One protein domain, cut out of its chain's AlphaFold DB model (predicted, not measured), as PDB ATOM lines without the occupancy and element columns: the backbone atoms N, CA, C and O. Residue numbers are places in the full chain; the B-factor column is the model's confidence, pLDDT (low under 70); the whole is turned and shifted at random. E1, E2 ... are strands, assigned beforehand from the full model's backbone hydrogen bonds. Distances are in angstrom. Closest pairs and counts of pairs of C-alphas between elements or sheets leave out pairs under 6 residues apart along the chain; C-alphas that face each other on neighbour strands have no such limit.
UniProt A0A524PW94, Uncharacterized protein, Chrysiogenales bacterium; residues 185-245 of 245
ATOM      1  N   ASN A 185     -31.411  53.387  43.276       85.44
ATOM      2  CA  ASN A 185     -31.357  52.071  43.925       85.44
ATOM      3  C   ASN A 185     -30.530  51.063  43.116       85.44
ATOM      4  O   ASN A 185     -30.913  49.906  42.965       85.44
ATOM      5  N   THR A 186     -29.440  51.516  42.501       91.19
ATOM      6  CA  THR A 186     -28.574  50.666  41.681       91.19
ATOM      7  C   THR A 186     -27.168  50.667  42.244       91.19
ATOM      8  O   THR A 186     -26.503  51.701  42.289       91.19
ATOM      9  N   ALA A 187     -26.691  49.483  42.609       94.44
ATOM     10  CA  ALA A 187     -25.281  49.235  42.832       94.44
ATOM     11  C   ALA A 187     -24.592  48.864  41.516       94.44
ATOM     12  O   ALA A 187     -25.193  48.272  40.619       94.44
ATOM     13  N   ILE A 188     -23.305  49.171  41.421       96.12
ATOM     14  CA  ILE A 188     -22.454  48.820  40.292       96.12
ATOM     15  C   ILE A 188     -21.319  47.947  40.807       96.12
ATOM     16  O   ILE A 188     -20.601  48.321  41.737       96.12
ATOM     17  N   LEU A 189     -21.153  46.788  40.179       96.69
ATOM     18  CA  LEU A 189     -20.072  45.851  40.435       96.69
ATOM     19  C   LEU A 189     -19.037  45.887  39.311       96.69
ATOM     20  O   LEU A 189     -19.387  46.075  38.142       96.69
ATOM     21  N   ASP A 190     -17.776  45.623  39.647       95.75
ATOM     22  CA  ASP A 190     -16.747  45.329  38.652       95.75
ATOM     23  C   ASP A 190     -16.899  43.915  38.056       95.75
ATOM     24  O   ASP A 190     -17.709  43.091  38.487       95.75
ATOM     25  N   ARG A 191     -16.048  43.589  37.076       94.44
ATOM     26  CA  ARG A 191     -15.997  42.255  36.449       94.44
ATOM     27  C   ARG A 191     -15.676  41.099  37.409       94.44
ATOM     28  O   ARG A 191     -15.765  39.944  37.009       94.44
ATOM     29  N   ARG A 192     -15.214  41.390  38.629       95.12
ATOM     30  CA  ARG A 192     -14.871  40.406  39.669       95.12
ATOM     31  C   ARG A 192     -16.012  40.240  40.680       95.12
ATOM     32  O   ARG A 192     -15.895  39.412  41.587       95.12
ATOM     33  N   GLY A 193     -17.075  41.032  40.541       95.31
ATOM     34  CA  GLY A 193     -18.233  41.036  41.419       95.31
ATOM     35  C   GLY A 193     -18.070  41.852  42.684       95.31
ATOM     36  O   GLY A 193     -18.811  41.613  43.633       95.31
ATOM     37  N   HIS A 194     -17.106  42.771  42.733       96.88
ATOM     38  CA  HIS A 194     -16.954  43.670  43.871       96.88
ATOM     39  C   HIS A 194     -17.767  44.936  43.658       96.88
ATOM     40  O   HIS A 194     -17.754  45.490  42.559       96.88
ATOM     41  N   TYR A 195     -18.435  45.413  44.706       96.31
ATOM     42  CA  TYR A 195     -19.125  46.700  44.671       96.31
ATOM     43  C   TYR A 195     -18.117  47.821  44.455       96.31
ATOM     44  O   TYR A 195     -17.228  48.039  45.274       96.31
ATOM     45  N   ILE A 196     -18.271  48.548  43.355       95.75
ATOM     46  CA  ILE A 196     -17.447  49.714  43.045       95.75
ATOM     47  C   ILE A 196     -18.217  51.016  43.236       95.75
ATOM     48  O   ILE A 196     -17.597  52.013  43.586       95.75
ATOM     49  N   ILE A 197     -19.543  51.010  43.085       95.25
ATOM     50  CA  ILE A 197     -20.434  52.132  43.421       95.25
ATOM     51  C   ILE A 197     -21.669  51.539  44.103       95.25
ATOM     52  O   ILE A 197     -22.253  50.587  43.591       95.25
ATOM     53  N   ALA A 198     -22.050  52.068  45.260       93.38
ATOM     54  CA  ALA A 198     -23.221  51.641  46.020       93.38
ATOM     55  C   ALA A 198     -23.704  52.789  46.912       93.38
ATOM     56  O   ALA A 198     -22.925  53.687  47.214       93.38
ATOM     57  N   GLU A 199     -24.965  52.742  47.353       88.69
ATOM     58  CA  GLU A 199     -25.496  53.716  48.319       88.69
ATOM     59  C   GLU A 199     -24.788  53.620  49.680       88.69
ATOM     60  O   GLU A 199     -24.488  54.630  50.309       88.69
ATOM     61  N   LYS A 200     -24.501  52.393  50.130       90.06
ATOM     62  CA  LYS A 200     -23.804  52.136  51.395       90.06
ATOM     63  C   LYS A 200     -22.310  52.021  51.154       90.06
ATOM     64  O   LYS A 200     -21.863  51.106  50.462       90.06
ATOM     65  N   GLU A 201     -21.527  52.894  51.775       88.25
ATOM     66  CA  GLU A 201     -20.070  52.846  51.643       88.25
ATOM     67  C   GLU A 201     -19.467  51.566  52.229       88.25
ATOM     68  O   GLU A 201     -18.475  51.064  51.706       88.25
ATOM     69  N   GLU A 202     -20.088  50.977  53.259       92.44
ATOM     70  CA  GLU A 202     -19.534  49.804  53.951       92.44
ATOM     71  C   GLU A 202     -19.425  48.559  53.063       92.44
ATOM     72  O   GLU A 202     -18.642  47.655  53.358       92.44
ATOM     73  N   ILE A 203     -20.221  48.486  51.989       93.06
ATOM     74  CA  ILE A 203     -20.200  47.344  51.070       93.06
ATOM     75  C   ILE A 203     -19.249  47.556  49.892       93.06
ATOM     76  O   ILE A 203     -18.975  46.603  49.161       93.06
ATOM     77  N   ILE A 204     -18.719  48.763  49.692       93.12
ATOM     78  CA  ILE A 204     -17.749  49.045  48.631       93.12
ATOM     79  C   ILE A 204     -16.507  48.162  48.828       93.12
ATOM     80  O   ILE A 204     -16.038  47.947  49.941       93.12
ATOM     81  N   ASN A 205     -15.973  47.628  47.729       93.06
ATOM     82  CA  ASN A 205     -14.879  46.652  47.684       93.06
ATOM     83  C   ASN A 205     -15.183  45.300  48.355       93.06
ATOM     84  O   ASN A 205     -14.293  44.453  48.437       93.06
ATOM     85  N   THR A 206     -16.422  45.050  48.787       96.25
ATOM     86  CA  THR A 206     -16.879  43.708  49.174       96.25
ATOM     87  C   THR A 206     -17.436  42.969  47.960       96.25
ATOM     88  O   THR A 206     -17.788  43.584  46.953       96.25
ATOM     89  N   ARG A 207     -17.488  41.637  48.024       96.00
ATOM     90  CA  ARG A 207     -17.984  40.796  46.930       96.00
ATOM     91  C   ARG A 207     -19.494  40.583  47.049       96.00
ATOM     92  O   ARG A 207     -19.966  40.217  48.123       96.00
ATOM     93  N   HIS A 208     -20.233  40.732  45.950       94.19
ATOM     94  CA  HIS A 208     -21.651  40.378  45.902       94.19
ATOM     95  C   HIS A 208     -21.816  38.859  46.118       94.19
ATOM     96  O   HIS A 208     -21.187  38.082  45.391       94.19
ATOM     97  N   PRO A 209     -22.652  38.411  47.077       91.69
ATOM     98  CA  PRO A 209     -22.748  36.999  47.467       91.69
ATOM     99  C   PRO A 209     -23.145  36.086  46.301       91.69
ATOM    100  O   PRO A 209     -22.546  35.032  46.113       91.69
ATOM    101  N   ASP A 210     -24.081  36.538  45.464       89.25
ATOM    102  CA  ASP A 210     -24.607  35.751  44.341       89.25
ATOM    103  C   ASP A 210     -23.946  36.053  42.983       89.25
ATOM    104  O   ASP A 210     -24.508  35.722  41.941       89.25
ATOM    105  N   PHE A 211     -22.763  36.687  42.951       91.31
ATOM    106  CA  PHE A 211     -22.153  37.130  41.684       91.31
ATOM    107  C   PHE A 211     -21.902  35.989  40.687       91.31
ATOM    108  O   PHE A 211     -22.059  36.175  39.485       91.31
ATOM    109  N   GLU A 212     -21.548  34.799  41.180       89.75
ATOM    110  CA  GLU A 212     -21.293  33.613  40.341       89.75
ATOM    111  C   GLU A 212     -22.533  33.155  39.557       89.75
ATOM    112  O   GLU A 212     -22.423  32.408  38.588       89.75
ATOM    113  N   ALA A 213     -23.727  33.589  39.969       87.25
ATOM    114  CA  ALA A 213     -24.970  33.270  39.285       87.25
ATOM    115  C   ALA A 213     -25.289  34.240  38.127       87.25
ATOM    116  O   ALA A 213     -26.235  33.993  37.370       87.25
ATOM    117  N   PHE A 214     -24.530  35.334  37.980       87.06
ATOM    118  CA  PHE A 214     -24.725  36.310  36.911       87.06
ATOM    119  C   PHE A 214     -24.151  35.796  35.587       87.06
ATOM    120  O   PHE A 214     -22.977  35.449  35.478       87.06
ATOM    121  N   ASP A 215     -24.978  35.806  34.545       87.12
ATOM    122  CA  ASP A 215     -24.558  35.522  33.177       87.12
ATOM    123  C   ASP A 215     -24.018  36.809  32.552       87.12
ATOM    124  O   ASP A 215     -24.762  37.626  31.995       87.12
ATOM    125  N   LEU A 216     -22.703  36.996  32.681       88.38
ATOM    126  CA  LEU A 216     -22.035  38.184  32.171       88.38
ATOM    127  C   LEU A 216     -22.096  38.246  30.644       88.38
ATOM    128  O   LEU A 216     -22.202  39.347  30.109       88.38
ATOM    129  N   ASP A 217     -22.057  37.114  29.941       82.44
ATOM    130  CA  ASP A 217     -21.994  37.046  28.475       82.44
ATOM    131  C   ASP A 217     -23.330  37.373  27.802       82.44
ATOM    132  O   ASP A 217     -23.363  37.839  26.656       82.44
ATOM    133  N   SER A 218     -24.439  37.209  28.522       67.12
ATOM    134  CA  SER A 218     -25.752  37.605  28.029       67.12
ATOM    135  C   SER A 218     -25.840  39.125  27.800       67.12
ATOM    136  O   SER A 218     -25.620  39.952  28.685       67.12
ATOM    137  N   ARG A 219     -26.230  39.535  26.584       56.78
ATOM    138  CA  ARG A 219     -26.487  40.949  26.233       56.78
ATOM    139  C   ARG A 219     -27.806  41.498  26.811       56.78
ATOM    140  O   ARG A 219     -28.245  42.569  26.402       56.78
ATOM    141  N   GLY A 220     -28.456  40.785  27.736       53.44
ATOM    142  CA  GLY A 220     -29.756  41.191  28.281       53.44
ATOM    143  C   GLY A 220     -30.558  40.097  28.988       53.44
ATOM    144  O   GLY A 220     -31.770  40.031  28.800       53.44
ATOM    145  N   GLY A 221     -29.923  39.221  29.771       44.62
ATOM    146  CA  GLY A 221     -30.618  38.128  30.449       44.62
ATOM    147  C   GLY A 221     -31.117  38.487  31.848       44.62
ATOM    148  O   GLY A 221     -30.439  38.201  32.829       44.62
ATOM    149  N   ALA A 222     -32.332  39.031  31.966       49.56
ATOM    150  CA  ALA A 222     -33.056  38.981  33.237       49.56
ATOM    151  C   ALA A 222     -33.413  37.512  33.541       49.56
ATOM    152  O   ALA A 222     -34.203  36.904  32.817       49.56
ATOM    153  N   ARG A 223     -32.821  36.928  34.590       49.00
ATOM    154  CA  ARG A 223     -33.222  35.618  35.134       49.00
ATOM    155  C   ARG A 223     -34.101  35.822  36.362       49.00
ATOM    156  O   ARG A 223     -33.790  36.633  37.225       49.00
ATOM    157  N   THR A 224     -35.204  35.088  36.426       43.50
ATOM    158  CA  THR A 224     -36.204  35.172  37.491       43.50
ATOM    159  C   THR A 224     -35.924  34.242  38.678       43.50
ATOM    160  O   THR A 224     -35.417  33.132  38.525       43.50
ATOM    161  N   CYS A 225     -36.387  34.735  39.835       42.56
ATOM    162  CA  CYS A 225     -36.847  34.079  41.072       42.56
ATOM    163  C   CYS A 225     -35.921  33.961  42.293       42.56
ATOM    164  O   CYS A 225     -36.461  33.836  43.389       42.56
ATOM    165  N   THR A 226     -34.603  34.123  42.186       54.62
ATOM    166  CA  THR A 226     -33.723  34.179  43.387       54.62
ATOM    167  C   THR A 226     -32.555  35.149  43.280       54.62
ATOM    168  O   THR A 226     -31.887  35.407  44.274       54.62
ATOM    169  N   ILE A 227     -32.319  35.699  42.093       58.94
ATOM    170  CA  ILE A 227     -31.208  36.602  41.804       58.94
ATOM    171  C   ILE A 227     -31.797  38.016  41.668       58.94
ATOM    172  O   ILE A 227     -32.824  38.152  40.993       58.94
ATOM    173  N   PRO A 228     -31.211  39.056  42.295       66.94
ATOM    174  CA  PRO A 228     -31.662  40.433  42.100       66.94
ATOM    175  C   PRO A 228     -31.645  40.807  40.609       66.94
ATOM    176  O   PRO A 228     -30.819  40.306  39.843       66.94
ATOM    177  N   GLU A 229     -32.572  41.672  40.176       82.12
ATOM    178  CA  GLU A 229     -32.579  42.166  38.793       82.12
ATOM    179  C   GLU A 229     -31.225  42.828  38.502       82.12
ATOM    180  O   GLU A 229     -30.825  43.765  39.199       82.12
ATOM    181  N   TYR A 230     -30.525  42.337  37.476       88.75
ATOM    182  CA  TYR A 230     -29.234  42.874  37.063       88.75
ATOM    183  C   TYR A 230     -29.180  43.159  35.562       88.75
ATOM    184  O   TYR A 230     -29.918  42.584  34.756       88.75
ATOM    185  N   ARG A 231     -28.282  44.068  35.176       90.62
ATOM    186  CA  ARG A 231     -27.953  44.395  33.781       90.62
ATOM    187  C   ARG A 231     -26.448  44.488  33.624       90.62
ATOM    188  O   ARG A 231     -25.762  44.987  34.508       90.62
ATOM    189  N   VAL A 232     -25.935  44.059  32.476       92.62
ATOM    190  CA  VAL A 232     -24.508  44.193  32.172       92.62
ATOM    191  C   VAL A 232     -24.289  45.415  31.291       92.62
ATOM    192  O   VAL A 232     -24.860  45.523  30.206       92.62
ATOM    193  N   PHE A 233     -23.446  46.327  31.758       94.31
ATOM    194  CA  PHE A 233     -22.968  47.479  31.010       94.31
ATOM    195  C   PHE A 233     -21.566  47.199  30.477       94.31
ATOM    196  O   PHE A 233     -20.713  46.650  31.176       94.31
ATOM    197  N   ARG A 234     -21.331  47.566  29.217       94.12
ATOM    198  CA  ARG A 234     -20.042  47.400  28.551       94.12
ATOM    199  C   ARG A 234     -19.678  48.673  27.825       94.12
ATOM    200  O   ARG A 234     -20.444  49.134  26.985       94.12
ATOM    201  N   PHE A 235     -18.480  49.164  28.090       93.94
ATOM    202  CA  PHE A 235     -17.912  50.296  27.381       93.94
ATOM    203  C   PHE A 235     -16.407  50.104  27.266       93.94
ATOM    204  O   PHE A 235     -15.712  49.983  28.272       93.94
ATOM    205  N   ARG A 236     -15.899  50.049  26.029       92.31
ATOM    206  CA  ARG A 236     -14.493  49.725  25.743       92.31
ATOM    207  C   ARG A 236     -14.099  48.407  26.428       92.31
ATOM    208  O   ARG A 236     -14.737  47.387  26.181       92.31
ATOM    209  N   ASP A 237     -13.071  48.412  27.266       90.06
ATOM    210  CA  ASP A 237     -12.621  47.252  28.037       90.06
ATOM    211  C   ASP A 237     -13.248  47.172  29.442       90.06
ATOM    212  O   ASP A 237     -12.898  46.298  30.236       90.06
ATOM    213  N   THR A 238     -14.186  48.069  29.749       93.06
ATOM    214  CA  THR A 238     -14.912  48.087  31.016       93.06
ATOM    215  C   THR A 238     -16.173  47.242  30.917       93.06
ATOM    216  O   THR A 238     -16.985  47.400  30.003       93.06
ATOM    217  N   LEU A 239     -16.340  46.357  31.898       94.56
ATOM    218  CA  LEU A 239     -17.557  45.597  32.138       94.56
ATOM    219  C   LEU A 239     -18.013  45.885  33.559       94.56
ATOM    220  O   LEU A 239     -17.275  45.611  34.509       94.56
ATOM    221  N   TRP A 240     -19.232  46.394  33.678       95.81
ATOM    222  CA  TRP A 240     -19.900  46.600  34.952       95.81
ATOM    223  C   TRP A 240     -21.197  45.813  35.017       95.81
ATOM    224  O   TRP A 240     -21.877  45.623  34.005       95.81
ATOM    225  N   VAL A 241     -21.560  45.395  36.224       94.88
ATOM    226  CA  VAL A 241     -22.863  44.790  36.495       94.88
ATOM    227  C   VAL A 241     -23.670  45.731  37.369       94.88
ATOM    228  O   VAL A 241     -23.265  46.053  38.479       94.88
ATOM    229  N   LEU A 242     -24.804  46.179  36.848       94.50
ATOM    230  CA  LEU A 242     -25.769  47.011  37.546       94.50
ATOM    231  C   LEU A 242     -26.735  46.085  38.269       94.50
ATOM    232  O   LEU A 242     -27.346  45.246  37.611       94.50
ATOM    233  N   VAL A 243     -26.882  46.236  39.578       91.75
ATOM    234  CA  VAL A 243     -27.725  45.383  40.424       91.75
ATOM    235  C   VAL A 243     -28.692  46.264  41.203       91.75
ATOM    236  O   VAL A 243     -28.266  47.239  41.819       91.75
ATOM    237  N   GLY A 244     -29.985  45.932  41.170       87.69
ATOM    238  CA  GLY A 244     -30.988  46.623  41.984       87.69
ATOM    239  C   GLY A 244     -30.772  46.371  43.482       87.69
ATOM    240  O   GLY A 244     -30.480  45.237  43.869       87.69
ATOM    241  N   GLN A 245     -30.908  47.420  44.299       73.56
ATOM    242  CA  GLN A 245     -30.835  47.382  45.766       73.56
ATOM    243  C   GLN A 245     -32.211  47.553  46.416       73.56
ATOM    244  O   GLN A 245     -33.050  48.307  45.869       73.56
TER     245      GLN A 245
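AT A GLANCE: This is residues 185 to 245 of the 245 residues of an uncharacterized protein of Chrysiogenales bacterium (UniProt A0A524PW94). Little regular structure: a twisted sheet of two hairpins side by side, E1-E2 and E3-E4, with the long loop of residues 198 to 229 passing over one face from edge to edge. The printed part has 61 residues, no named helix and strands E1 to E4, antiparallel in the order E2 E1 E4 E3; it is all strand, with only 20 residues in named elements. It is compact, radius of gyration of the C-alphas 10.9 A, spanning 31 by 29 by 19 A.

IN THESE COORDINATES: Find C-alpha 186 at (-28.574, 50.666, 41.681), where E1, residues 186 to 189, begins. Then come E2, 195 to 197, E3, 230 to 235, 16.6 A long, and E4, 238 to 244, 19.5 A long, ending at (-30.988, 46.623, 41.984).

HOW THE PARTS SIT: Look for N 196 and O 188, 2.8 A, between E2 and E1; N 187 and O 243, 2.9 A, between E1 and E4; N 233 and O 240, 2.8 A, between E4 and E3. Edge strands E2 and E3 are apart.

THE WHOLE: The printed part has no cut. The link E2 to E3 is long, 32 residues; residues 218 to 228 are under pLDDT 70.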